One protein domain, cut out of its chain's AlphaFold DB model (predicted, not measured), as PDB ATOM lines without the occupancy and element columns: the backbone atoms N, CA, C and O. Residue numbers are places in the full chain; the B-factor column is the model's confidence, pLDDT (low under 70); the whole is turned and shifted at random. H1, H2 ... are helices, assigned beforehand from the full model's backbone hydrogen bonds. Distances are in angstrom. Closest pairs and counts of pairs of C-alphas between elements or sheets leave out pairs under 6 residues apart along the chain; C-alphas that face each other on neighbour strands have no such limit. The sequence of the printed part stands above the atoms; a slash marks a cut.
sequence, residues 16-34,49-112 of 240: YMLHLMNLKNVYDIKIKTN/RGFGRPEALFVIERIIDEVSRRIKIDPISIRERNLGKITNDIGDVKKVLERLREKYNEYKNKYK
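AT A GLANCE: This is residues 16 to 34 and 49 to 112 of the 240 residues of the protein "Ald_Xan_dh_C2 domain-containing protein" of Sulfolobus sp. S-194 (UniProt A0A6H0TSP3). The long helix H2 and the long helix H4 are bridged by the short helix H3, which crosses H2 near its last residues and runs back alongside residues 97 to 101 of H4, while the short helix H1 packs on residues 53 to 57 at the other end of H2. Residues 105 to 112, of which 105 to 111 belong to H4, stick out free, and after H1 the unnamed residues 23 to 34 fold back to a cut in the chain. The printed part has 83 residues with four named helices in the order H1, H2, H3, H4 and no named strand; the class is all helix. It is only just compact, close to loose, with a radius of gyration of the C-alphas of 14.1 A and spans of 41 by 31 by 27 A.

IN THESE COORDINATES: H2 holds residues 53 to 71, 27.0 A from first to last C-alpha; it begins with C-alpha 53 at (205.968, 234.469, 154.144). H3 is residues 75 to 81, 10.3 A long. H4 is residues 93 to 111, 26.1 A long, and ends with C-alpha 111 at (192.628, 216.763, 174.185). H1 is residues 16 to 22, 9.7 A long, and begins with C-alpha 16 at (205.297, 241.338, 148.510).

HOW THE PARTS SIT: H2 touches H3 with its residues 64 to 69 alone, and the closest C-alphas are those of Ser 68 and Pro 75, 5.4 A apart. Their lines are about perpendicular, at 84 degrees. H2 touches H1 with its residues 53 to 57 alone; the closest C-alphas, of His 19 and Arg 53, are 5.2 A apart. These two run the same way at a steep tilt of 46 degrees. H3 and H4 form a helical hairpin, two helices in succession that touch and run opposite ways, at a shallow tilt of 19 degrees. H4 touches H3 with its residues 97 to 101 alone, and the closest C-alphas, of Ile 76 and Arg 101, are 6.8 A apart. Of the 3 pairs of helices that touch, 1 is at a shallow tilt, and the helix packing is only just mostly crossed. H2 and H4 are apart, and H1 is apart from H3 and from H4. In H1, H2 and H4 every O i to N i+4 pair is within hydrogen-bond range; in H3, 2 of 3 are.

THE WHOLE: The two C-alphas farthest apart, of Asn 34 and Lys 110, are 42.3 A from each other. Residues 35 to 48 are not printed, and C-alphas 34 and 49 are 24.2 A apart across this cut, which falls in the link from H1 to H2. The link from H2 to H3 is tight, with 3 residues, and that from H3 to H4 is long, with 11. The mean pLDDT of the printed part is 90.4, and residues 16 to 17, in H1, are under 70.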
ATOM      1  N   TYR A  16     206.347 241.814 149.412       67.44
ATOM      2  CA  TYR A  16     205.297 241.338 148.510       67.44
ATOM      3  C   TYR A  16     205.782 240.344 147.460       67.44
ATOM      4  O   TYR A  16     205.048 239.416 147.138       67.44
ATOM      5  N   MET A  17     206.992 240.502 146.922       67.19
ATOM      6  CA  MET A  17     207.498 239.561 145.923       67.19
ATOM      7  C   MET A  17     207.623 238.166 146.542       67.19
ATOM      8  O   MET A  17     207.065 237.200 146.026       67.19
ATOM      9  N   LEU A  18     208.252 238.083 147.717       71.19
ATOM     10  CA  LEU A  18     208.363 236.832 148.458       71.19
ATOM     11  C   LEU A  18     207.003 236.314 148.925       71.19
ATOM     12  O   LEU A  18     206.751 235.117 148.814       71.19
ATOM     13  N   HIS A  19     206.105 237.185 149.380       75.88
ATOM     14  CA  HIS A  19     204.733 236.806 149.712       75.88
ATOM     15  C   HIS A  19     204.042 236.099 148.536       75.88
ATOM     16  O   HIS A  19     203.525 234.994 148.685       75.88
ATOM     17  N   LEU A  20     204.091 236.696 147.344       77.81
ATOM     18  CA  LEU A  20     203.443 236.160 146.148       77.81
ATOM     19  C   LEU A  20     204.079 234.859 145.666       77.81
ATOM     20  O   LEU A  20     203.356 233.929 145.316       77.81
ATOM     21  N   MET A  21     205.410 234.764 145.705       73.50
ATOM     22  CA  MET A  21     206.129 233.531 145.362       73.50
ATOM     23  C   MET A  21     205.780 232.372 146.303       73.50
ATOM     24  O   MET A  21     205.767 231.222 145.878       73.50
ATOM     25  N   ASN A  22     205.472 232.661 147.572       79.12
ATOM     26  CA  ASN A  22     205.198 231.643 148.587       79.12
ATOM     27  C   ASN A  22     203.698 231.362 148.785       79.12
ATOM     28  O   ASN A  22     203.350 230.449 149.529       79.12
ATOM     29  N   LEU A  23     202.801 232.086 148.108       85.56
ATOM     30  CA  LEU A  23     201.350 231.944 148.288       85.56
ATOM     31  C   LEU A  23     200.824 230.567 147.852       85.56
ATOM     32  O   LEU A  23     199.854 230.065 148.410       85.56
ATOM     33  N   LYS A  24     201.484 229.939 146.872       84.62
ATOM     34  CA  LYS A  24     201.185 228.568 146.431       84.62
ATOM     35  C   LYS A  24     201.739 227.505 147.398       84.62
ATOM     36  O   LYS A  24     201.226 226.387 147.421       84.62
ATOM     37  N   ASN A  25     202.725 227.862 148.230       88.12
ATOM     38  CA  ASN A  25     203.440 226.951 149.128       88.12
ATOM     39  C   ASN A  25     203.886 225.679 148.372       88.12
ATOM     40  O   ASN A  25     204.533 225.787 147.333       88.12
ATOM     41  N   VAL A  26     203.505 224.490 148.848       88.69
ATOM     42  CA  VAL A  26     203.821 223.192 148.230       88.69
ATOM     43  C   VAL A  26     202.666 222.600 147.429       88.69
ATOM     44  O   VAL A  26     202.733 221.435 147.046       88.69
ATOM     45  N   TYR A  27     201.589 223.349 147.198       91.94
ATOM     46  CA  TYR A  27     200.371 222.799 146.608       91.94
ATOM     47  C   TYR A  27     200.301 223.030 145.111       91.94
ATOM     48  O   TYR A  27     200.657 224.107 144.654       91.94
ATOM     49  N   ASP A  28     199.769 222.092 144.329       92.12
ATOM     50  CA  ASP A  28     199.501 222.308 142.908       92.12
ATOM     51  C   ASP A  28     198.152 222.985 142.651       92.12
ATOM     52  O   ASP A  28     197.195 222.407 142.146       92.12
ATOM     53  N   ILE A  29     198.086 224.261 143.016       89.88
ATOM     54  CA  ILE A  29     196.918 225.117 142.816       89.88
ATOM     55  C   ILE A  29     197.219 226.262 141.850       89.88
ATOM     56  O   ILE A  29     198.342 226.771 141.766       89.88
ATOM     57  N   LYS A  30     196.194 226.685 141.107       89.44
ATOM     58  CA  LYS A  30     196.234 227.898 140.284       89.44
ATOM     59  C   LYS A  30     195.763 229.073 141.131       89.44
ATOM     60  O   LYS A  30     194.657 229.038 141.663       89.44
ATOM     61  N   ILE A  31     196.585 230.113 141.234       86.75
ATOM     62  CA  ILE A  31     196.265 231.324 141.993       86.75
ATOM     63  C   ILE A  31     196.340 232.520 141.051       86.75
ATOM     64  O   ILE A  31     197.290 232.657 140.283       86.75
ATOM     65  N   LYS A  32     195.339 233.397 141.130       87.88
ATOM     66  CA  LYS A  32     195.374 234.734 140.541       87.88
ATOM     67  C   LYS A  32     195.373 235.743 141.680       87.88
ATOM     68  O   LYS A  32     194.507 235.683 142.548       87.88
ATOM     69  N   THR A  33     196.327 236.661 141.670       83.44
ATOM     70  CA  THR A  33     196.462 237.702 142.691       83.44
ATOM     71  C   THR A  33     196.266 239.083 142.074       83.44
ATOM     72  O   THR A  33     196.525 239.299 140.891       83.44
ATOM     73  N   ASN A  34     195.781 240.021 142.883       84.75
ATOM     74  CA  ASN A  34     195.804 241.447 142.589       84.75
ATOM     75  C   ASN A  34     196.388 242.142 143.820       84.75
ATOM     76  O   ASN A  34     195.845 241.993 144.914       84.75
ATOM     77  N   ARG A  49     210.394 238.627 161.236       89.50
ATOM     78  CA  ARG A  49     210.783 237.210 161.110       89.50
ATOM     79  C   ARG A  49     209.869 236.454 160.134       89.50
ATOM     80  O   ARG A  49     208.679 236.306 160.374       89.50
ATOM     81  N   GLY A  50     210.458 235.959 159.041       85.31
ATOM     82  CA  GLY A  50     209.765 235.259 157.948       85.31
ATOM     83  C   GLY A  50     209.587 236.093 156.670       85.31
ATOM     84  O   GLY A  50     209.579 235.517 155.583       85.31
ATOM     85  N   PHE A  51     209.548 237.423 156.789       84.31
ATOM     86  CA  PHE A  51     209.546 238.414 155.704       84.31
ATOM     87  C   PHE A  51     208.513 238.140 154.595       84.31
ATOM     88  O   PHE A  51     208.846 237.583 153.549       84.31
ATOM     89  N   GLY A  52     207.244 238.486 154.838       82.81
ATOM     90  CA  GLY A  52     206.135 238.325 153.880       82.81
ATOM     91  C   GLY A  52     205.591 236.894 153.748       82.81
ATOM     92  O   GLY A  52     204.479 236.688 153.251       82.81
ATOM     93  N   ARG A  53     206.359 235.887 154.188       87.06
ATOM     94  CA  ARG A  53     205.968 234.469 154.144       87.06
ATOM     95  C   ARG A  53     204.916 234.092 155.184       87.06
ATOM     96  O   ARG A  53     203.998 233.377 154.792       87.06
ATOM     97  N   PRO A  54     205.002 234.514 156.465       90.38
ATOM     98  CA  PRO A  54     203.968 234.186 157.445       90.38
ATOM     99  C   PRO A  54     202.566 234.572 156.968       90.38
ATOM    100  O   PRO A  54     201.631 233.796 157.110       90.38
ATOM    101  N   GLU A  55     202.442 235.729 156.326       89.25
ATOM    102  CA  GLU A  55     201.200 236.253 155.774       89.25
ATOM    103  C   GLU A  55     200.700 235.387 154.609       89.25
ATOM    104  O   GLU A  55     199.516 235.067 154.542       89.25
ATOM    105  N   ALA A  56     201.597 234.971 153.706       88.38
ATOM    106  CA  ALA A  56     201.249 234.124 152.562       88.38
ATOM    107  C   ALA A  56     200.792 232.734 153.017       88.38
ATOM    108  O   ALA A  56     199.735 232.251 152.609       88.38
ATOM    109  N   LEU A  57     201.578 232.121 153.905       92.12
ATOM    110  CA  LEU A  57     201.313 230.804 154.471       92.12
ATOM    111  C   LEU A  57     200.034 230.809 155.305       92.12
ATOM    112  O   LEU A  57     199.232 229.890 155.187       92.12
ATOM    113  N   PHE A  58     199.795 231.867 156.081       92.50
ATOM    114  CA  PHE A  58     198.540 232.039 156.801       92.50
ATOM    115  C   PHE A  58     197.350 232.023 155.840       92.50
ATOM    116  O   PHE A  58     196.419 231.251 156.046       92.50
ATOM    117  N   VAL A  59     197.382 232.820 154.767       92.50
ATOM    118  CA  VAL A  59     196.266 232.879 153.812       92.50
ATOM    119  C   VAL A  59     195.992 231.508 153.196       92.50
ATOM    120  O   VAL A  59     194.851 231.044 153.243       92.50
ATOM    121  N   ILE A  60     197.010 230.836 152.650       92.50
ATOM    122  CA  ILE A  60     196.777 229.575 151.941       92.50
ATOM    123  C   ILE A  60     196.387 228.426 152.876       92.50
ATOM    124  O   ILE A  60     195.442 227.694 152.581       92.50
ATOM    125  N   GLU A  61     197.023 228.308 154.042       95.50
ATOM    126  CA  GLU A  61     196.708 227.243 154.998       95.50
ATOM    127  C   GLU A  61     195.306 227.407 155.589       95.50
ATOM    128  O   GLU A  61     194.592 226.422 155.789       95.50
ATOM    129  N   ARG A  62     194.855 228.651 155.798       95.88
ATOM    130  CA  ARG A  62     193.478 228.934 156.226       95.88
ATOM    131  C   ARG A  62     192.456 228.597 155.147       95.88
ATOM    132  O   ARG A  62     191.396 228.068 155.483       95.88
ATOM    133  N   ILE A  63     192.761 228.869 153.876       94.62
ATOM    134  CA  ILE A  63     191.906 228.469 152.748       94.62
ATOM    135  C   ILE A  63     191.784 226.944 152.701       94.62
ATOM    136  O   ILE A  63     190.671 226.429 152.616       94.62
ATOM    137  N   ILE A  64     192.895 226.215 152.815       95.31
ATOM    138  CA  ILE A  64     192.897 224.746 152.785       95.31
ATOM    139  C   ILE A  64     192.084 224.160 153.943       95.31
ATOM    140  O   ILE A  64     191.273 223.259 153.721       95.31
ATOM    141  N   ASP A  65     192.227 224.698 155.156       96.62
ATOM    142  CA  ASP A  65     191.431 224.273 156.312       96.62
ATOM    143  C   ASP A  65     189.928 224.565 156.145       96.62
ATOM    144  O   ASP A  65     189.082 223.773 156.565       96.62
ATOM    145  N   GLU A  66     189.561 225.703 155.547       97.12
ATOM    146  CA  GLU A  66     188.163 226.033 155.245       97.12
ATOM    147  C   GLU A  66     187.581 225.085 154.190       97.12
ATOM    148  O   GLU A  66     186.469 224.580 154.366       97.12
ATOM    149  N   VAL A  67     188.339 224.781 153.132       96.06
ATOM    150  CA  VAL A  67     187.933 223.804 152.114       96.06
ATOM    151  C   VAL A  67     187.752 222.430 152.752       96.06
ATOM    152  O   VAL A  67     186.685 221.842 152.591       96.06
ATOM    153  N   SER A  68     188.731 221.957 153.536       97.06
ATOM    154  CA  SER A  68     188.674 220.693 154.289       97.06
ATOM    155  C   SER A  68     187.374 220.555 155.082       97.06
ATOM    156  O   SER A  68     186.688 219.538 154.955       97.06
ATOM    157  N   ARG A  69     186.979 221.596 155.829       96.12
ATOM    158  CA  ARG A  69     185.729 221.601 156.605       96.12
ATOM    159  C   ARG A  69     184.479 221.538 155.733       96.12
ATOM    160  O   ARG A  69     183.574 220.768 156.045       96.12
ATOM    161  N   ARG A  70     184.419 222.314 154.646       97.88
ATOM    162  CA  ARG A  70     183.239 222.369 153.761       97.88
ATOM    163  C   ARG A  70     182.973 221.048 153.054       97.88
ATOM    164  O   ARG A  70     181.824 220.634 152.959       97.88
ATOM    165  N   ILE A  71     184.030 220.384 152.587       97.19
ATOM    166  CA  ILE A  71     183.917 219.117 151.847       97.19
ATOM    167  C   ILE A  71     184.112 217.882 152.735       97.19
ATOM    168  O   ILE A  71     184.100 216.763 152.232       97.19
ATOM    169  N   LYS A  72     184.268 218.079 154.053       96.44
ATOM    170  CA  LYS A  72     184.404 217.025 155.074       96.44
ATOM    171  C   LYS A  72     185.546 216.039 154.792       96.44
ATOM    172  O   LYS A  72     185.425 214.845 155.052       96.44
ATOM    173  N   ILE A  73     186.665 216.544 154.275       96.75
ATOM    174  CA  ILE A  73     187.895 215.764 154.079       96.75
ATOM    175  C   ILE A  73     188.855 216.062 155.225       96.75
ATOM    176  O   ILE A  73     188.979 217.210 155.645       96.75
ATOM    177  N   ASP A  74     189.556 215.035 155.701       95.38
ATOM    178  CA  ASP A  74     190.615 215.167 156.702       95.38
ATOM    179  C   ASP A  74     191.638 216.263 156.311       95.38
ATOM    180  O   ASP A  74     192.110 216.283 155.167       95.38
ATOM    181  N   PRO A  75     191.993 217.185 157.230       96.44
ATOM    182  CA  PRO A  75     192.830 218.341 156.910       96.44
ATOM    183  C   PRO A  75     194.254 217.968 156.481       96.44
ATOM    184  O   PRO A  75     194.910 218.756 155.800       96.44
ATOM    185  N   ILE A  76     194.747 216.777 156.827       97.12
ATOM    186  CA  ILE A  76     196.051 216.294 156.360       97.12
ATOM    187  C   ILE A  76     195.893 215.645 154.983       97.12
ATOM    188  O   ILE A  76     196.665 215.940 154.073       97.12
ATOM    189  N   SER A  77     194.837 214.853 154.772       96.44
ATOM    190  CA  SER A  77     194.569 214.229 153.470       96.44
ATOM    191  C   SER A  77     194.332 215.234 152.347       96.44
ATOM    192  O   SER A  77     194.752 214.987 151.219       96.44
ATOM    193  N   ILE A  78     193.687 216.376 152.611       95.81
ATOM    194  CA  ILE A  78     193.552 217.413 151.576       95.81
ATOM    195  C   ILE A  78     194.918 217.992 151.183       95.81
ATOM    196  O   ILE A  78     195.142 218.253 150.005       95.81
ATOM    197  N   ARG A  79     195.850 218.140 152.134       95.56
ATOM    198  CA  ARG A  79     197.202 218.643 151.865       95.56
ATOM    199  C   ARG A  79     197.993 217.639 151.037       95.56
ATOM    200  O   ARG A  79     198.577 218.031 150.036       95.56
ATOM    201  N   GLU A  80     197.931 216.358 151.400       94.81
ATOM    202  CA  GLU A  80     198.547 215.249 150.655       94.81
ATOM    203  C   GLU A  80     198.063 215.186 149.201       94.81
ATOM    204  O   GLU A  80     198.873 215.109 148.281       94.81
ATOM    205  N   ARG A  81     196.742 215.258 148.983       94.12
ATOM    206  CA  ARG A  81     196.136 215.173 147.641       94.12
ATOM    207  C   ARG A  81     196.519 216.327 146.725       94.12
ATOM    208  O   ARG A  81     196.465 216.165 145.512       94.12
ATOM    209  N   ASN A  82     196.841 217.481 147.300       94.25
ATOM    210  CA  ASN A  82     197.132 218.693 146.548       94.25
ATOM    211  C   ASN A  82     198.626 219.008 146.498       94.25
ATOM    212  O   ASN A  82     198.963 220.097 146.056       94.25
ATOM    213  N   LEU A  83     199.524 218.125 146.945       93.38
ATOM    214  CA  LEU A  83     200.962 218.367 146.810       93.38
ATOM    215  C   LEU A  83     201.347 218.541 145.337       93.38
ATOM    216  O   LEU A  83     200.965 217.749 144.479       93.38
ATOM    217  N   GLY A  84     202.132 219.577 145.058       88.75
ATOM    218  CA  GLY A  84     202.757 219.786 143.764       88.75
ATOM    219  C   GLY A  84     204.070 219.035 143.612       88.75
ATOM    220  O   GLY A  84     204.429 218.162 144.405       88.75
ATOM    221  N   LYS A  85     204.803 219.383 142.554       83.00
ATOM    222  CA  LYS A  85     206.110 218.790 142.278       83.00
ATOM    223  C   LYS A  85     207.102 219.192 143.371       83.00
ATOM    224  O   LYS A  85     207.528 220.342 143.422       83.00
ATOM    225  N   ILE A  86     207.479 218.231 144.208       82.56
ATOM    226  CA  ILE A  86     208.552 218.387 145.192       82.56
ATOM    227  C   ILE A  86     209.893 218.292 144.459       82.56
ATOM    228  O   ILE A  86     210.132 217.350 143.700       82.56
ATOM    229  N   THR A  87     210.732 219.303 144.636       79.06
ATOM    230  CA  THR A  87     212.061 219.425 144.031       79.06
ATOM    231  C   THR A  87     213.144 218.879 144.966       79.06
ATOM    232  O   THR A  87     212.901 218.655 146.148       79.06
ATOM    233  N   ASN A  88     214.350 218.638 144.438       78.69
ATOM    234  CA  ASN A  88     215.446 217.995 145.184       78.69
ATOM    235  C   ASN A  88     216.022 218.854 146.326       78.69
ATOM    236  O   ASN A  88     216.766 218.349 147.160       78.69
ATOM    237  N   ASP A  89     215.722 220.150 146.344       82.69
ATOM    238  CA  ASP A  89     216.088 221.114 147.386       82.69
ATOM    239  C   ASP A  89     215.079 221.157 148.547       82.69
ATOM    240  O   ASP A  89     215.325 221.810 149.562       82.69
ATOM    241  N   ILE A  90     213.959 220.441 148.427       84.56
ATOM    242  CA  ILE A  90     212.961 220.282 149.480       84.56
ATOM    243  C   ILE A  90     213.170 218.917 150.143       84.56
ATOM    244  O   ILE A  90     213.371 217.902 149.480       84.56
ATOM    245  N   GLY A  91     213.119 218.895 151.477       85.69
ATOM    246  CA  GLY A  91     213.212 217.659 152.253       85.69
ATOM    247  C   GLY A  91     212.029 216.705 152.040       85.69
ATOM    248  O   GLY A  91     211.125 216.939 151.239       85.69
ATOM    249  N   ASP A  92     212.002 215.619 152.810       90.94
ATOM    250  CA  ASP A  92     210.970 214.584 152.694       90.94
ATOM    251  C   ASP A  92     209.609 215.044 153.256       90.94
ATOM    252  O   ASP A  92     209.272 214.830 154.424       90.94
ATOM    253  N   VAL A  93     208.811 215.687 152.398       91.62
ATOM    254  CA  VAL A  93     207.466 216.183 152.736       91.62
ATOM    255  C   VAL A  93     206.526 215.045 153.141       91.62
ATOM    256  O   VAL A  93     205.686 215.234 154.019       91.62
ATOM    257  N   LYS A  94     206.671 213.849 152.554       90.06
ATOM    258  CA  LYS A  94     205.814 212.698 152.880       90.06
ATOM    259  C   LYS A  94     206.051 212.238 154.313       90.06
ATOM    260  O   LYS A  94     205.093 212.078 155.062       90.06
ATOM    261  N   LYS A  95     207.315 212.132 154.725       94.31
ATOM    262  CA  LYS A  95     207.683 211.796 156.107       94.31
ATOM    263  C   LYS A  95     207.239 212.857 157.113       94.31
ATOM    264  O   LYS A  95     206.872 212.531 158.241       94.31
ATOM    265  N   VAL A  96     207.251 214.134 156.724       95.25
ATOM    266  CA  VAL A  96     206.685 215.214 157.552       95.25
ATOM    267  C   VAL A  96     205.175 215.031 157.726       95.25
ATOM    268  O   VAL A  96     204.684 215.147 158.845       95.25
ATOM    269  N   LEU A  97     204.446 214.712 156.654       95.12
ATOM    270  CA  LEU A  97     202.997 214.482 156.691       95.12
ATOM    271  C   LEU A  97     202.611 213.239 157.500       95.12
ATOM    272  O   LEU A  97     201.650 213.292 158.264       95.12
ATOM    273  N   GLU A  98     203.386 212.160 157.399       96.12
ATOM    274  CA  GLU A  98     203.218 210.951 158.214       96.12
ATOM    275  C   GLU A  98     203.317 211.280 159.712       96.12
ATOM    276  O   GLU A  98     202.371 211.055 160.468       96.12
ATOM    277  N   ARG A  99     204.404 211.945 160.126       96.81
ATOM    278  CA  ARG A  99     204.593 212.391 161.519       96.81
ATOM    279  C   ARG A  99     203.523 213.378 161.973       96.81
ATOM    280  O   ARG A  99     203.082 213.339 163.123       96.81
ATOM    281  N   LEU A 100     203.103 214.277 161.083       96.62
ATOM    282  CA  LEU A 100     202.021 215.218 161.359       96.62
ATOM    283  C   LEU A 100     200.711 214.468 161.634       96.62
ATOM    284  O   LEU A 100     199.999 214.827 162.568       96.62
ATOM    285  N   ARG A 101     200.410 213.413 160.868       97.25
ATOM    286  CA  ARG A 101     199.212 212.579 161.038       97.25
ATOM    287  C   ARG A 101     199.221 211.819 162.354       97.25
ATOM    288  O   ARG A 101     198.204 211.814 163.049       97.25
ATOM    289  N   GLU A 102     200.357 211.239 162.727       97.56
ATOM    290  CA  GLU A 102     200.538 210.593 164.031       97.56
ATOM    291  C   GLU A 102     200.246 211.570 165.177       97.56
ATOM    292  O   GLU A 102     199.387 211.305 166.022       97.56
ATOM    293  N   LYS A 103     200.889 212.745 165.164       97.44
ATOM    294  CA  LYS A 103     200.718 213.765 166.211       97.44
ATOM    295  C   LYS A 103     199.318 214.361 166.243       97.44
ATOM    296  O   LYS A 103     198.776 214.599 167.320       97.44
ATOM    297  N   TYR A 104     198.711 214.568 165.082       96.56
ATOM    298  CA  TYR A 104     197.339 215.047 164.982       96.56
ATOM    299  C   TYR A 104     196.353 214.073 165.633       96.56
ATOM    300  O   TYR A 104     195.525 214.494 166.440       96.56
ATOM    301  N   ASN A 105     196.471 212.772 165.349       96.00
ATOM    302  CA  ASN A 105     195.619 211.749 165.955       96.00
ATOM    303  C   ASN A 105     195.857 211.626 167.466       96.00
ATOM    304  O   ASN A 105     194.892 211.562 168.230       96.00
ATOM    305  N   GLU A 106     197.119 211.655 167.907       97.31
ATOM    306  CA  GLU A 106     197.488 211.682 169.329       97.31
ATOM    307  C   GLU A 106     196.787 212.841 170.053       97.31
ATOM    308  O   GLU A 106     196.093 212.635 171.051       97.31
ATOM    309  N   TYR A 107     196.912 214.062 169.529       97.00
ATOM    310  CA  TYR A 107     196.364 215.263 170.162       97.00
ATOM    311  C   TYR A 107     194.844 215.321 170.093       97.00
ATOM    312  O   TYR A 107     194.204 215.721 171.068       97.00
ATOM    313  N   LYS A 108     194.252 214.868 168.989       95.00
ATOM    314  CA  LYS A 108     192.800 214.770 168.852       95.00
ATOM    315  C   LYS A 108     192.210 213.819 169.893       95.00
ATOM    316  O   LYS A 108     191.233 214.175 170.549       95.00
ATOM    317  N   ASN A 109     192.830 212.654 170.092       96.12
ATOM    318  CA  ASN A 109     192.386 211.667 171.077       96.12
ATOM    319  C   ASN A 109     192.607 212.139 172.519       96.12
ATOM    320  O   ASN A 109     191.740 211.939 173.370       96.12
ATOM    321  N   LYS A 110     193.751 212.782 172.785       97.44
ATOM    322  CA  LYS A 110     194.128 213.258 174.119       97.44
ATOM    323  C   LYS A 110     193.285 214.441 174.578       97.44
ATOM    324  O   LYS A 110     192.752 214.415 175.681       97.44
ATOM    325  N   TYR A 111     193.194 215.485 173.756       96.50
ATOM    326  CA  TYR A 111     192.628 216.763 174.185       96.50
ATOM    327  C   TYR A 111     191.149 216.917 173.838       96.50
ATOM    328  O   TYR A 111     190.468 217.679 174.512       96.50
ATOM    329  N   LYS A 112     190.633 216.205 172.823       92.88
ATOM    330  CA  LYS A 112     189.213 216.254 172.414       92.88
ATOM    331  C   LYS A 112     188.687 217.681 172.147       92.88
ATOM    332  O   LYS A 112     187.504 217.957 172.324       92.88
TER     333      LYS A 112